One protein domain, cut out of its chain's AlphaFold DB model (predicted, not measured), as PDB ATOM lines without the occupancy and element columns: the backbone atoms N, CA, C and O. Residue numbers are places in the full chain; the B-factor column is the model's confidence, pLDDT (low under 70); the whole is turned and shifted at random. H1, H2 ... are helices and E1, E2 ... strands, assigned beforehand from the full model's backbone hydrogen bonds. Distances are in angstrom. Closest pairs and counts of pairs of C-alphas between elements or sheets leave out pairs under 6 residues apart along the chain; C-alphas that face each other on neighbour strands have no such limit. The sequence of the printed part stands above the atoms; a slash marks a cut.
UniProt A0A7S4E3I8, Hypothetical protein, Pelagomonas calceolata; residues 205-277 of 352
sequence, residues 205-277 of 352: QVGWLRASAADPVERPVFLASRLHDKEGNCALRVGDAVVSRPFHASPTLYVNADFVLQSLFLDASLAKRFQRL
ATOM      1  N   GLN A 205      18.729  32.072   0.483       94.62
ATOM      2  CA  GLN A 205      19.044  32.189  -0.923       94.62
ATOM      3  C   GLN A 205      18.872  30.827  -1.603       94.62
ATOM      4  O   GLN A 205      19.272  29.786  -1.091       94.62
ATOM      5  N   VAL A 206      18.283  30.839  -2.792       92.56
ATOM      6  CA  VAL A 206      18.053  29.646  -3.624       92.56
ATOM      7  C   VAL A 206      18.704  29.750  -5.003       92.56
ATOM      8  O   VAL A 206      18.811  28.764  -5.738       92.56
ATOM      9  N   GLY A 207      19.158  30.947  -5.371       92.62
ATOM     10  CA  GLY A 207      19.753  31.208  -6.669       92.62
ATOM     11  C   GLY A 207      20.287  32.622  -6.822       92.62
ATOM     12  O   GLY A 207      20.452  33.367  -5.857       92.62
ATOM     13  N   TRP A 208      20.542  32.974  -8.072       94.25
ATOM     14  CA  TRP A 208      21.056  34.248  -8.541       94.25
ATOM     15  C   TRP A 208      20.265  34.684  -9.774       94.25
ATOM     16  O   TRP A 208      19.949  33.868 -10.637       94.25
ATOM     17  N   LEU A 209      19.993  35.977  -9.908       94.12
ATOM     18  CA  LEU A 209      19.765  36.590 -11.207       94.12
ATOM     19  C   LEU A 209      21.119  36.987 -11.780       94.12
ATOM     20  O   LEU A 209      21.817  37.830 -11.215       94.12
ATOM     21  N   ARG A 210      21.465  36.397 -12.922       93.38
ATOM     22  CA  ARG A 210      22.690  36.716 -13.652       93.38
ATOM     23  C   ARG A 210      22.712  38.164 -14.121       93.38
ATOM     24  O   ARG A 210      21.666  38.731 -14.463       93.38
ATOM     25  N   ALA A 211      23.911  38.730 -14.202       93.50
ATOM     26  CA  ALA A 211      24.131  40.018 -14.841       93.50
ATOM     27  C   ALA A 211      23.699  39.975 -16.320       93.50
ATOM     28  O   ALA A 211      23.737  38.939 -16.986       93.50
ATOM     29  N   SER A 212      23.277  41.115 -16.848       93.12
ATOM     30  CA  SER A 212      22.877  41.305 -18.243       93.12
ATOM     31  C   SER A 212      23.341  42.673 -18.740       93.12
ATOM     32  O   SER A 212      23.778  43.504 -17.950       93.12
ATOM     33  N   ALA A 213      23.207  42.947 -20.040       94.12
ATOM     34  CA  ALA A 213      23.549  44.263 -20.586       94.12
ATOM     35  C   ALA A 213      22.747  45.413 -19.937       94.12
ATOM     36  O   ALA A 213      23.254  46.523 -19.833       94.12
ATOM     37  N   ALA A 214      21.516  45.142 -19.487       94.38
ATOM     38  CA  ALA A 214      20.643  46.129 -18.846       94.38
ATOM     39  C   ALA A 214      20.807  46.204 -17.314       94.38
ATOM     40  O   ALA A 214      20.405  47.186 -16.703       94.38
ATOM     41  N   ASP A 215      21.375  45.170 -16.692       94.38
ATOM     42  CA  ASP A 215      21.589  45.072 -15.243       94.38
ATOM     43  C   ASP A 215      22.946  44.390 -15.024       94.38
ATOM     44  O   ASP A 215      23.004  43.159 -15.007       94.38
ATOM     45  N   PRO A 216      24.053  45.154 -14.965       94.69
ATOM     46  CA  PRO A 216      25.416  44.623 -15.054       94.69
ATOM     47  C   PRO A 216      25.905  43.948 -13.765       94.69
ATOM     48  O   PRO A 216      27.080  43.591 -13.669       94.69
ATOM     49  N   VAL A 217      25.023  43.780 -12.782       95.88
ATOM     50  CA  VAL A 217      25.310  43.159 -11.491       95.88
ATOM     51  C   VAL A 217      24.478  41.901 -11.297       95.88
ATOM     52  O   VAL A 217      23.403  41.731 -11.878       95.88
ATOM     53  N   GLU A 218      24.981  41.010 -10.458       95.56
ATOM     54  CA  GLU A 218      24.246  39.840 -10.004       95.56
ATOM     55  C   GLU A 218      23.423  40.157  -8.767       95.56
ATOM     56  O   GLU A 218      23.791  41.005  -7.946       95.56
ATOM     57  N   ARG A 219      22.291  39.465  -8.640       96.69
ATOM     58  CA  ARG A 219      21.384  39.645  -7.509       96.69
ATOM     59  C   ARG A 219      21.039  38.295  -6.893       96.69
ATOM     60  O   ARG A 219      20.591  37.416  -7.628       96.69
ATOM     61  N   PRO A 220      21.232  38.106  -5.584       96.56
ATOM     62  CA  PRO A 220      20.802  36.897  -4.904       96.56
ATOM     63  C   PRO A 220      19.276  36.809  -4.939       96.56
ATOM     64  O   PRO A 220      18.572  37.814  -4.817       96.56
ATOM     65  N   VAL A 221      18.777  35.598  -5.157       95.06
ATOM     66  CA  VAL A 221      17.346  35.295  -5.176       95.06
ATOM     67  C   VAL A 221      17.022  34.465  -3.956       95.06
ATOM     68  O   VAL A 221      17.628  33.415  -3.743       95.06
ATOM     69  N   PHE A 222      16.048  34.930  -3.191       94.19
ATOM     70  CA  PHE A 222      15.580  34.300  -1.968       94.19
ATOM     71  C   PHE A 222      14.252  33.601  -2.206       94.19
ATOM     72  O   PHE A 222      13.467  34.018  -3.063       94.19
ATOM     73  N   LEU A 223      14.005  32.542  -1.446       91.12
ATOM     74  CA  LEU A 223      12.692  31.927  -1.358       91.12
ATOM     75  C   LEU A 223      12.011  32.464  -0.104       91.12
ATOM     76  O   LEU A 223      12.449  32.174   0.999       91.12
ATOM     77  N   ALA A 224      10.944  33.235  -0.287       88.75
ATOM     78  CA  ALA A 224      10.036  33.551   0.802       88.75
ATOM     79  C   ALA A 224       9.061  32.390   0.949       88.75
ATOM     80  O   ALA A 224       8.277  32.139   0.033       88.75
ATOM     81  N   SER A 225       9.095  31.693   2.081       83.56
ATOM     82  CA  SER A 225       8.193  30.567   2.379       83.56
ATOM     83  C   SER A 225       6.769  31.006   2.753       83.56
ATOM     84  O   SER A 225       5.849  30.187   2.786       83.56
ATOM     85  N   ARG A 226       6.581  32.307   3.026       79.19
ATOM     86  CA  ARG A 226       5.360  32.888   3.607       79.19
ATOM     87  C   ARG A 226       4.935  34.172   2.918       79.19
ATOM     88  O   ARG A 226       5.102  35.275   3.437       79.19
ATOM     89  N   LEU A 227       4.337  34.052   1.748       80.31
ATOM     90  CA  LEU A 227       3.689  35.190   1.127       80.31
ATOM     91  C   LEU A 227       2.275  35.371   1.706       80.31
ATOM     92  O   LEU A 227       1.438  34.468   1.614       80.31
ATOM     93  N   HIS A 228       2.001  36.558   2.254       79.75
ATOM     94  CA  HIS A 228       0.718  36.936   2.874       79.75
ATOM     95  C   HIS A 228       0.327  36.089   4.097       79.75
ATOM     96  O   HIS A 228      -0.840  35.719   4.232       79.75
ATOM     97  N   ASP A 229       1.297  35.738   4.944       76.12
ATOM     98  CA  ASP A 229       1.089  34.967   6.184       76.12
ATOM     99  C   ASP A 229       0.439  33.585   5.978       76.12
ATOM    100  O   ASP A 229      -0.094  32.981   6.908       76.12
ATOM    101  N   LYS A 230       0.485  33.059   4.746       73.44
ATOM    102  CA  LYS A 230       0.016  31.712   4.409       73.44
ATOM    103  C   LYS A 230       1.205  30.775   4.262       73.44
ATOM    104  O   LYS A 230       2.034  30.957   3.371       73.44
ATOM    105  N   GLU A 231       1.272  29.770   5.129       70.44
ATOM    106  CA  GLU A 231       2.304  28.734   5.081       70.44
ATOM    107  C   GLU A 231       2.278  27.984   3.746       70.44
ATOM    108  O   GLU A 231       1.216  27.721   3.170       70.44
ATOM    109  N   GLY A 232       3.470  27.695   3.228       73.12
ATOM    110  CA  GLY A 232       3.642  27.037   1.946       73.12
ATOM    111  C   GLY A 232       3.190  27.881   0.756       73.12
ATOM    112  O   GLY A 232       3.213  27.368  -0.351       73.12
ATOM    113  N   ASN A 233       2.784  29.144   0.923       84.69
ATOM    114  CA  ASN A 233       2.557  30.064  -0.189       84.69
ATOM    115  C   ASN A 233       3.870  30.788  -0.497       84.69
ATOM    116  O   ASN A 233       4.140  31.873   0.012       84.69
ATOM    117  N   CYS A 234       4.716  30.146  -1.288       87.56
ATOM    118  CA  CYS A 234       6.057  30.608  -1.579       87.56
ATOM    119  C   CYS A 234       6.111  31.649  -2.700       87.56
ATOM    120  O   CYS A 234       5.275  31.659  -3.604       87.56
ATOM    121  N   ALA A 235       7.157  32.474  -2.696       90.56
ATOM    122  CA  ALA A 235       7.538  33.291  -3.844       90.56
ATOM    123  C   ALA A 235       9.052  33.528  -3.898       90.56
ATOM    124  O   ALA A 235       9.739  33.498  -2.877       90.56
ATOM    125  N   LEU A 236       9.577  33.789  -5.094       92.44
ATOM    126  CA  LEU A 236      10.957  34.228  -5.281       92.44
ATOM    127  C   LEU A 236      11.049  35.737  -5.072       92.44
ATOM    128  O   LEU A 236      10.207  36.490  -5.576       92.44
ATOM    129  N   ARG A 237      12.090  36.181  -4.369       94.12
ATOM    130  CA  ARG A 237      12.338  37.596  -4.075       94.12
ATOM    131  C   ARG A 237      13.756  38.022  -4.415       94.12
ATOM    132  O   ARG A 237      14.688  37.221  -4.360       94.12
ATOM    133  N   VAL A 238      13.903  39.303  -4.739       95.00
ATOM    134  CA  VAL A 238      15.187  39.991  -4.904       95.00
ATOM    135  C   VAL A 238      15.123  41.303  -4.136       95.00
ATOM    136  O   VAL A 238      14.367  42.203  -4.509       95.00
ATOM    137  N   GLY A 239      15.895  41.399  -3.051       93.00
ATOM    138  CA  GLY A 239      15.650  42.421  -2.034       93.00
ATOM    139  C   GLY A 239      14.203  42.321  -1.552       93.00
ATOM    140  O   GLY A 239      13.704  41.222  -1.303       93.00
ATOM    141  N   ASP A 240      13.496  43.447  -1.523       92.88
ATOM    142  CA  ASP A 240      12.098  43.453  -1.100       92.88
ATOM    143  C   ASP A 240      11.100  43.035  -2.185       92.88
ATOM    144  O   ASP A 240       9.961  42.677  -1.867       92.88
ATOM    145  N   ALA A 241      11.511  43.032  -3.455       94.38
ATOM    146  CA  ALA A 241      10.623  42.799  -4.586       94.38
ATOM    147  C   ALA A 241      10.306  41.311  -4.775       94.38
ATOM    148  O   ALA A 241      11.206  40.475  -4.864       94.38
ATOM    149  N   VAL A 242       9.018  40.991  -4.912       93.94
ATOM    150  CA  VAL A 242       8.548  39.674  -5.352       93.94
ATOM    151  C   VAL A 242       8.705  39.585  -6.867       93.94
ATOM    152  O   VAL A 242       8.128  40.382  -7.601       93.94
ATOM    153  N   VAL A 243       9.504  38.624  -7.330       93.62
ATOM    154  CA  VAL A 243       9.855  38.455  -8.750       93.62
ATOM    155  C   VAL A 243       9.191  37.245  -9.399       93.62
ATOM    156  O   VAL A 243       9.343  37.038 -10.601       93.62
ATOM    157  N   SER A 244       8.460  36.445  -8.620       92.44
ATOM    158  CA  SER A 244       7.661  35.337  -9.133       92.44
ATOM    159  C   SER A 244       6.188  35.469  -8.779       92.44
ATOM    160  O   SER A 244       5.816  36.088  -7.785       92.44
ATOM    161  N   ARG A 245       5.335  34.784  -9.536       90.19
ATOM    162  CA  ARG A 245       3.985  34.455  -9.071       90.19
ATOM    163  C   ARG A 245       4.073  33.601  -7.798       90.19
ATOM    164  O   ARG A 245       5.030  32.828  -7.681       90.19
ATOM    165  N   PRO A 246       3.106  33.712  -6.871       89.25
ATOM    166  CA  PRO A 246       3.045  32.833  -5.711       89.25
ATOM    167  C   PRO A 246       2.837  31.377  -6.142       89.25
ATOM    168  O   PRO A 246       2.148  31.115  -7.134       89.25
ATOM    169  N   PHE A 247       3.411  30.433  -5.406       85.62
ATOM    170  CA  PHE A 247       3.273  29.001  -5.665       85.62
ATOM    171  C   PHE A 247       3.248  28.202  -4.368       85.62
ATOM    172  O   PHE A 247       3.835  28.605  -3.371       85.62
ATOM    173  N   HIS A 248       2.595  27.040  -4.382       82.00
ATOM    174  CA  HIS A 248       2.599  26.168  -3.216       82.00
ATOM    175  C   HIS A 248       3.939  25.437  -3.066       82.00
ATOM    176  O   HIS A 248       4.440  24.859  -4.035       82.00
ATOM    177  N   ALA A 249       4.506  25.448  -1.858       68.69
ATOM    178  CA  ALA A 249       5.707  24.710  -1.508       68.69
ATOM    179  C   ALA A 249       5.486  23.225  -1.802       68.69
ATOM    180  O   ALA A 249       4.641  22.554  -1.213       68.69
ATOM    181  N   SER A 250       6.258  22.703  -2.744       67.69
ATOM    182  CA  SER A 250       6.418  21.272  -2.927       67.69
ATOM    183  C   SER A 250       7.906  21.033  -3.114       67.69
ATOM    184  O   SER A 250       8.479  21.582  -4.065       67.69
ATOM    185  N   PRO A 251       8.538  20.204  -2.266       58.69
ATOM    186  CA  PRO A 251       9.926  19.802  -2.462       58.69
ATOM    187  C   PRO A 251      10.154  19.315  -3.897       58.69
ATOM    188  O   PRO A 251      11.144  19.659  -4.524       58.69
ATOM    189  N   THR A 252       9.176  18.625  -4.488       55.09
ATOM    190  CA  THR A 252       9.225  18.129  -5.869       55.09
ATOM    191  C   THR A 252       9.256  19.244  -6.919       55.09
ATOM    192  O   THR A 252       9.984  19.122  -7.905       55.09
ATOM    193  N   LEU A 253       8.522  20.345  -6.715       56.81
ATOM    194  CA  LEU A 253       8.536  21.501  -7.627       56.81
ATOM    195  C   LEU A 253       9.885  22.231  -7.583       56.81
ATOM    196  O   LEU A 253      10.336  22.752  -8.601       56.81
ATOM    197  N   TYR A 254      10.556  22.218  -6.431       56.28
ATOM    198  CA  TYR A 254      11.866  22.841  -6.253       56.28
ATOM    199  C   TYR A 254      13.040  21.919  -6.611       56.28
ATOM    200  O   TYR A 254      14.107  22.396  -6.990       56.28
ATOM    201  N   VAL A 255      12.873  20.600  -6.511       51.72
ATOM    202  CA  VAL A 255      13.951  19.610  -6.680       51.72
ATOM    203  C   VAL A 255      13.979  18.989  -8.079       51.72
ATOM    204  O   VAL A 255      15.007  18.454  -8.454       51.72
ATOM    205  N   ASN A 256      12.922  19.073  -8.894       51.41
ATOM    206  CA  ASN A 256      12.903  18.343 -10.177       51.41
ATOM    207  C   ASN A 256      12.562  19.170 -11.415       51.41
ATOM    208  O   ASN A 256      12.589  18.636 -12.521       51.41
ATOM    209  N   ALA A 257      12.226  20.448 -11.269       52.75
ATOM    210  CA  ALA A 257      11.596  21.150 -12.365       52.75
ATOM    211  C   ALA A 257      12.533  22.028 -13.196       52.75
ATOM    212  O   ALA A 257      13.009  23.080 -12.760       52.75
ATOM    213  N   ASP A 258      12.714  21.558 -14.425       58.06
ATOM    214  CA  ASP A 258      13.275  22.228 -15.589       58.06
ATOM    215  C   ASP A 258      12.800  23.678 -15.778       58.06
ATOM    216  O   ASP A 258      11.745  24.098 -15.296       58.06
ATOM    217  N   PHE A 259      13.571  24.404 -16.592       58.84
ATOM    218  CA  PHE A 259      13.291  25.704 -17.225       58.84
ATOM    219  C   PHE A 259      11.800  26.033 -17.470       58.84
ATOM    220  O   PHE A 259      11.384  27.190 -17.368       58.84
ATOM    221  N   VAL A 260      10.981  25.021 -17.770       62.06
ATOM    222  CA  VAL A 260       9.530  25.128 -17.963       62.06
ATOM    223  C   VAL A 260       8.809  25.676 -16.726       62.06
ATOM    224  O   VAL A 260       8.029  26.612 -16.870       62.06
ATOM    225  N   LEU A 261       9.075  25.173 -15.514       64.38
ATOM    226  CA  LEU A 261       8.416  25.714 -14.315       64.38
ATOM    227  C   LEU A 261       8.957  27.093 -13.938       64.38
ATOM    228  O   LEU A 261       8.184  27.956 -13.532       64.38
ATOM    229  N   GLN A 262      10.251  27.349 -14.142       69.81
ATOM    230  CA  GLN A 262      10.808  28.693 -13.946       69.81
ATOM    231  C   GLN A 262      10.093  29.718 -14.835       69.81
ATOM    232  O   GLN A 262       9.728  30.789 -14.360       69.81
ATOM    233  N   SER A 263       9.811  29.357 -16.089       72.81
ATOM    234  CA  SER A 263       9.077  30.197 -17.044       72.81
ATOM    235  C   SER A 263       7.593  30.381 -16.699       72.81
ATOM    236  O   SER A 263       6.963  31.304 -17.210       72.81
ATOM    237  N   LEU A 264       7.013  29.518 -15.856       76.75
ATOM    238  CA  LEU A 264       5.627  29.659 -15.391       76.75
ATOM    239  C   LEU A 264       5.495  30.640 -14.221       76.75
ATOM    240  O   LEU A 264       4.446  31.271 -14.073       76.75
ATOM    241  N   PHE A 265       6.541  30.766 -13.400       83.00
ATOM    242  CA  PHE A 265       6.518  31.612 -12.208       83.00
ATOM    243  C   PHE A 265       7.219  32.955 -12.403       83.00
ATOM    244  O   PHE A 265       6.771  33.935 -11.817       83.00
ATOM    245  N   LEU A 266       8.281  33.018 -13.207       87.50
ATOM    246  CA  LEU A 266       9.057  34.230 -13.471       87.50
ATOM    247  C   LEU A 266       8.667  34.862 -14.810       87.50
ATOM    248  O   LEU A 266       8.343  34.163 -15.771       87.50
ATOM    249  N   ASP A 267       8.806  36.184 -14.913       90.62
ATOM    250  CA  ASP A 267       8.777  36.857 -16.213       90.62
ATOM    251  C   ASP A 267       9.865  36.304 -17.140       90.62
ATOM    252  O   ASP A 267      10.973  35.982 -16.705       90.62
ATOM    253  N   ALA A 268       9.591  36.240 -18.445       88.69
ATOM    254  CA  ALA A 268      10.479  35.595 -19.418       88.69
ATOM    255  C   ALA A 268      11.915  36.161 -19.431       88.69
ATOM    256  O   ALA A 268      12.869  35.441 -19.733       88.69
ATOM    257  N   SER A 269      12.092  37.447 -19.115       90.94
ATOM    258  CA  SER A 269      13.413  38.076 -18.990       90.94
ATOM    259  C   SER A 269      14.165  37.611 -17.737       90.94
ATOM    260  O   SER A 269      15.372  37.379 -17.803       90.94
ATOM    261  N   LEU A 270      13.462  37.430 -16.617       91.81
ATOM    262  CA  LEU A 270      14.017  36.961 -15.349       91.81
ATOM    263  C   LEU A 270      14.274  35.457 -15.373       91.81
ATOM    264  O   LEU A 270      15.347  35.033 -14.958       91.81
ATOM    265  N   ALA A 271      13.363  34.667 -15.945       89.81
ATOM    266  CA  ALA A 271      13.525  33.223 -16.115       89.81
ATOM    267  C   ALA A 271      14.826  32.876 -16.857       89.81
ATOM    268  O   ALA A 271      15.559  31.983 -16.451       89.81
ATOM    269  N   LYS A 272      15.178  33.641 -17.901       88.62
ATOM    270  CA  LYS A 272      16.447  33.471 -18.639       88.62
ATOM    271  C   LYS A 272      17.686  33.795 -17.803       88.62
ATOM    272  O   LYS A 272      18.771  33.292 -18.097       88.62
ATOM    273  N   ARG A 273      17.557  34.675 -16.812       91.31
ATOM    274  CA  ARG A 273      18.661  35.133 -15.957       91.31
ATOM    275  C   ARG A 273      18.785  34.315 -14.680       91.31
ATOM    276  O   ARG A 273      19.877  34.279 -14.129       91.31
ATOM    277  N   PHE A 274      17.707  33.694 -14.213       91.06
ATOM    278  CA  PHE A 274      17.697  32.927 -12.979       91.06
ATOM    279  C   PHE A 274      18.601  31.696 -13.086       91.06
ATOM    280  O   PHE A 274      18.527  30.917 -14.033       91.06
ATOM    281  N   GLN A 275      19.466  31.534 -12.096       88.31
ATOM    282  CA  GLN A 275      20.385  30.419 -11.957       88.31
ATOM    283  C   GLN A 275      20.310  29.916 -10.522       88.31
ATOM    284  O   GLN A 275      20.438  30.691  -9.582       88.31
ATOM    285  N   ARG A 276      20.125  28.614 -10.334       87.88
ATOM    286  CA  ARG A 276      20.116  28.012  -8.997       87.88
ATOM    287  C   ARG A 276      21.520  27.976  -8.397       87.88
ATOM    288  O   ARG A 276      22.506  27.920  -9.132       87.88
ATOM    289  N   LEU A 277      21.592  27.955  -7.067       87.38
ATOM    290  CA  LEU A 277      22.848  27.699  -6.351       87.38
ATOM    291  C   LEU A 277      23.385  26.300  -6.660       87.38
ATOM    292  O   LEU A 277      24.559  26.136  -6.980       87.38
TER     293      LEU A 277
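AT A GLANCE: This is residues 205 to 277 of the 352 residues of the protein "Hypothetical protein" of Pelagomonas calceolata (UniProt A0A7S4E3I8). A small sheet of four strands, E3, E2, E1 and E4, is curled like part of a barrel, and three short helices gather at one side of it, with H2 and H3 only grazing the sheet and H1 farther out. The hairpin loops 210 to 218 and 225 to 232 reach to opposite ends of the longest axis, and the stretch 239 to 250 folds back along E3. The 73 printed residues run E1 E2 E3 H1 H2 H3 E4; the class is mixed, the sheet antiparallel. The whole is compact, with a radius of gyration of the C-alphas of 11.9 A and spans of 36 by 26 by 19 A.

IN THESE COORDINATES: Find C-alpha 205 at (19.044, 32.189, -0.923), where E1, residues 205 to 209, begins. Then come E2, residues 219 to 224, 15.3 A long, and E3, residues 233 to 238, 16.7 A. H1 is residues 251 to 255, H2 259 to 265, 10.3 A, and H3 268 to 273. E4, residues 274 to 276, ends at (20.116, 28.012, -8.997).

HOW THE PARTS SIT: E1, E2 and E3 form a meander, each strand the antiparallel neighbour of the one before: look for N 209 and O 219 at 2.8 A, and N 222 and O 237 at 2.9 A. Beside E1 is E4, antiparallel, with N 208 and O 275 at 2.7 A. H2 and H3 only just touch, with 3 pairs of C-alphas within 8 A, the closest being Ser 263 and Ala 271 at 5.5 A. H1 is not on the sheet. Every O i to N i+4 pair is within hydrogen-bond range in H1 and H2; in H3, 1 of 2 is.

THE WHOLE: The farthest C-alphas, of Ala 213 and Glu 231, are 36.8 A apart. The printed part has no cut; the link E3 to H1 is long. Residues 249 to 262 have pLDDT under 70.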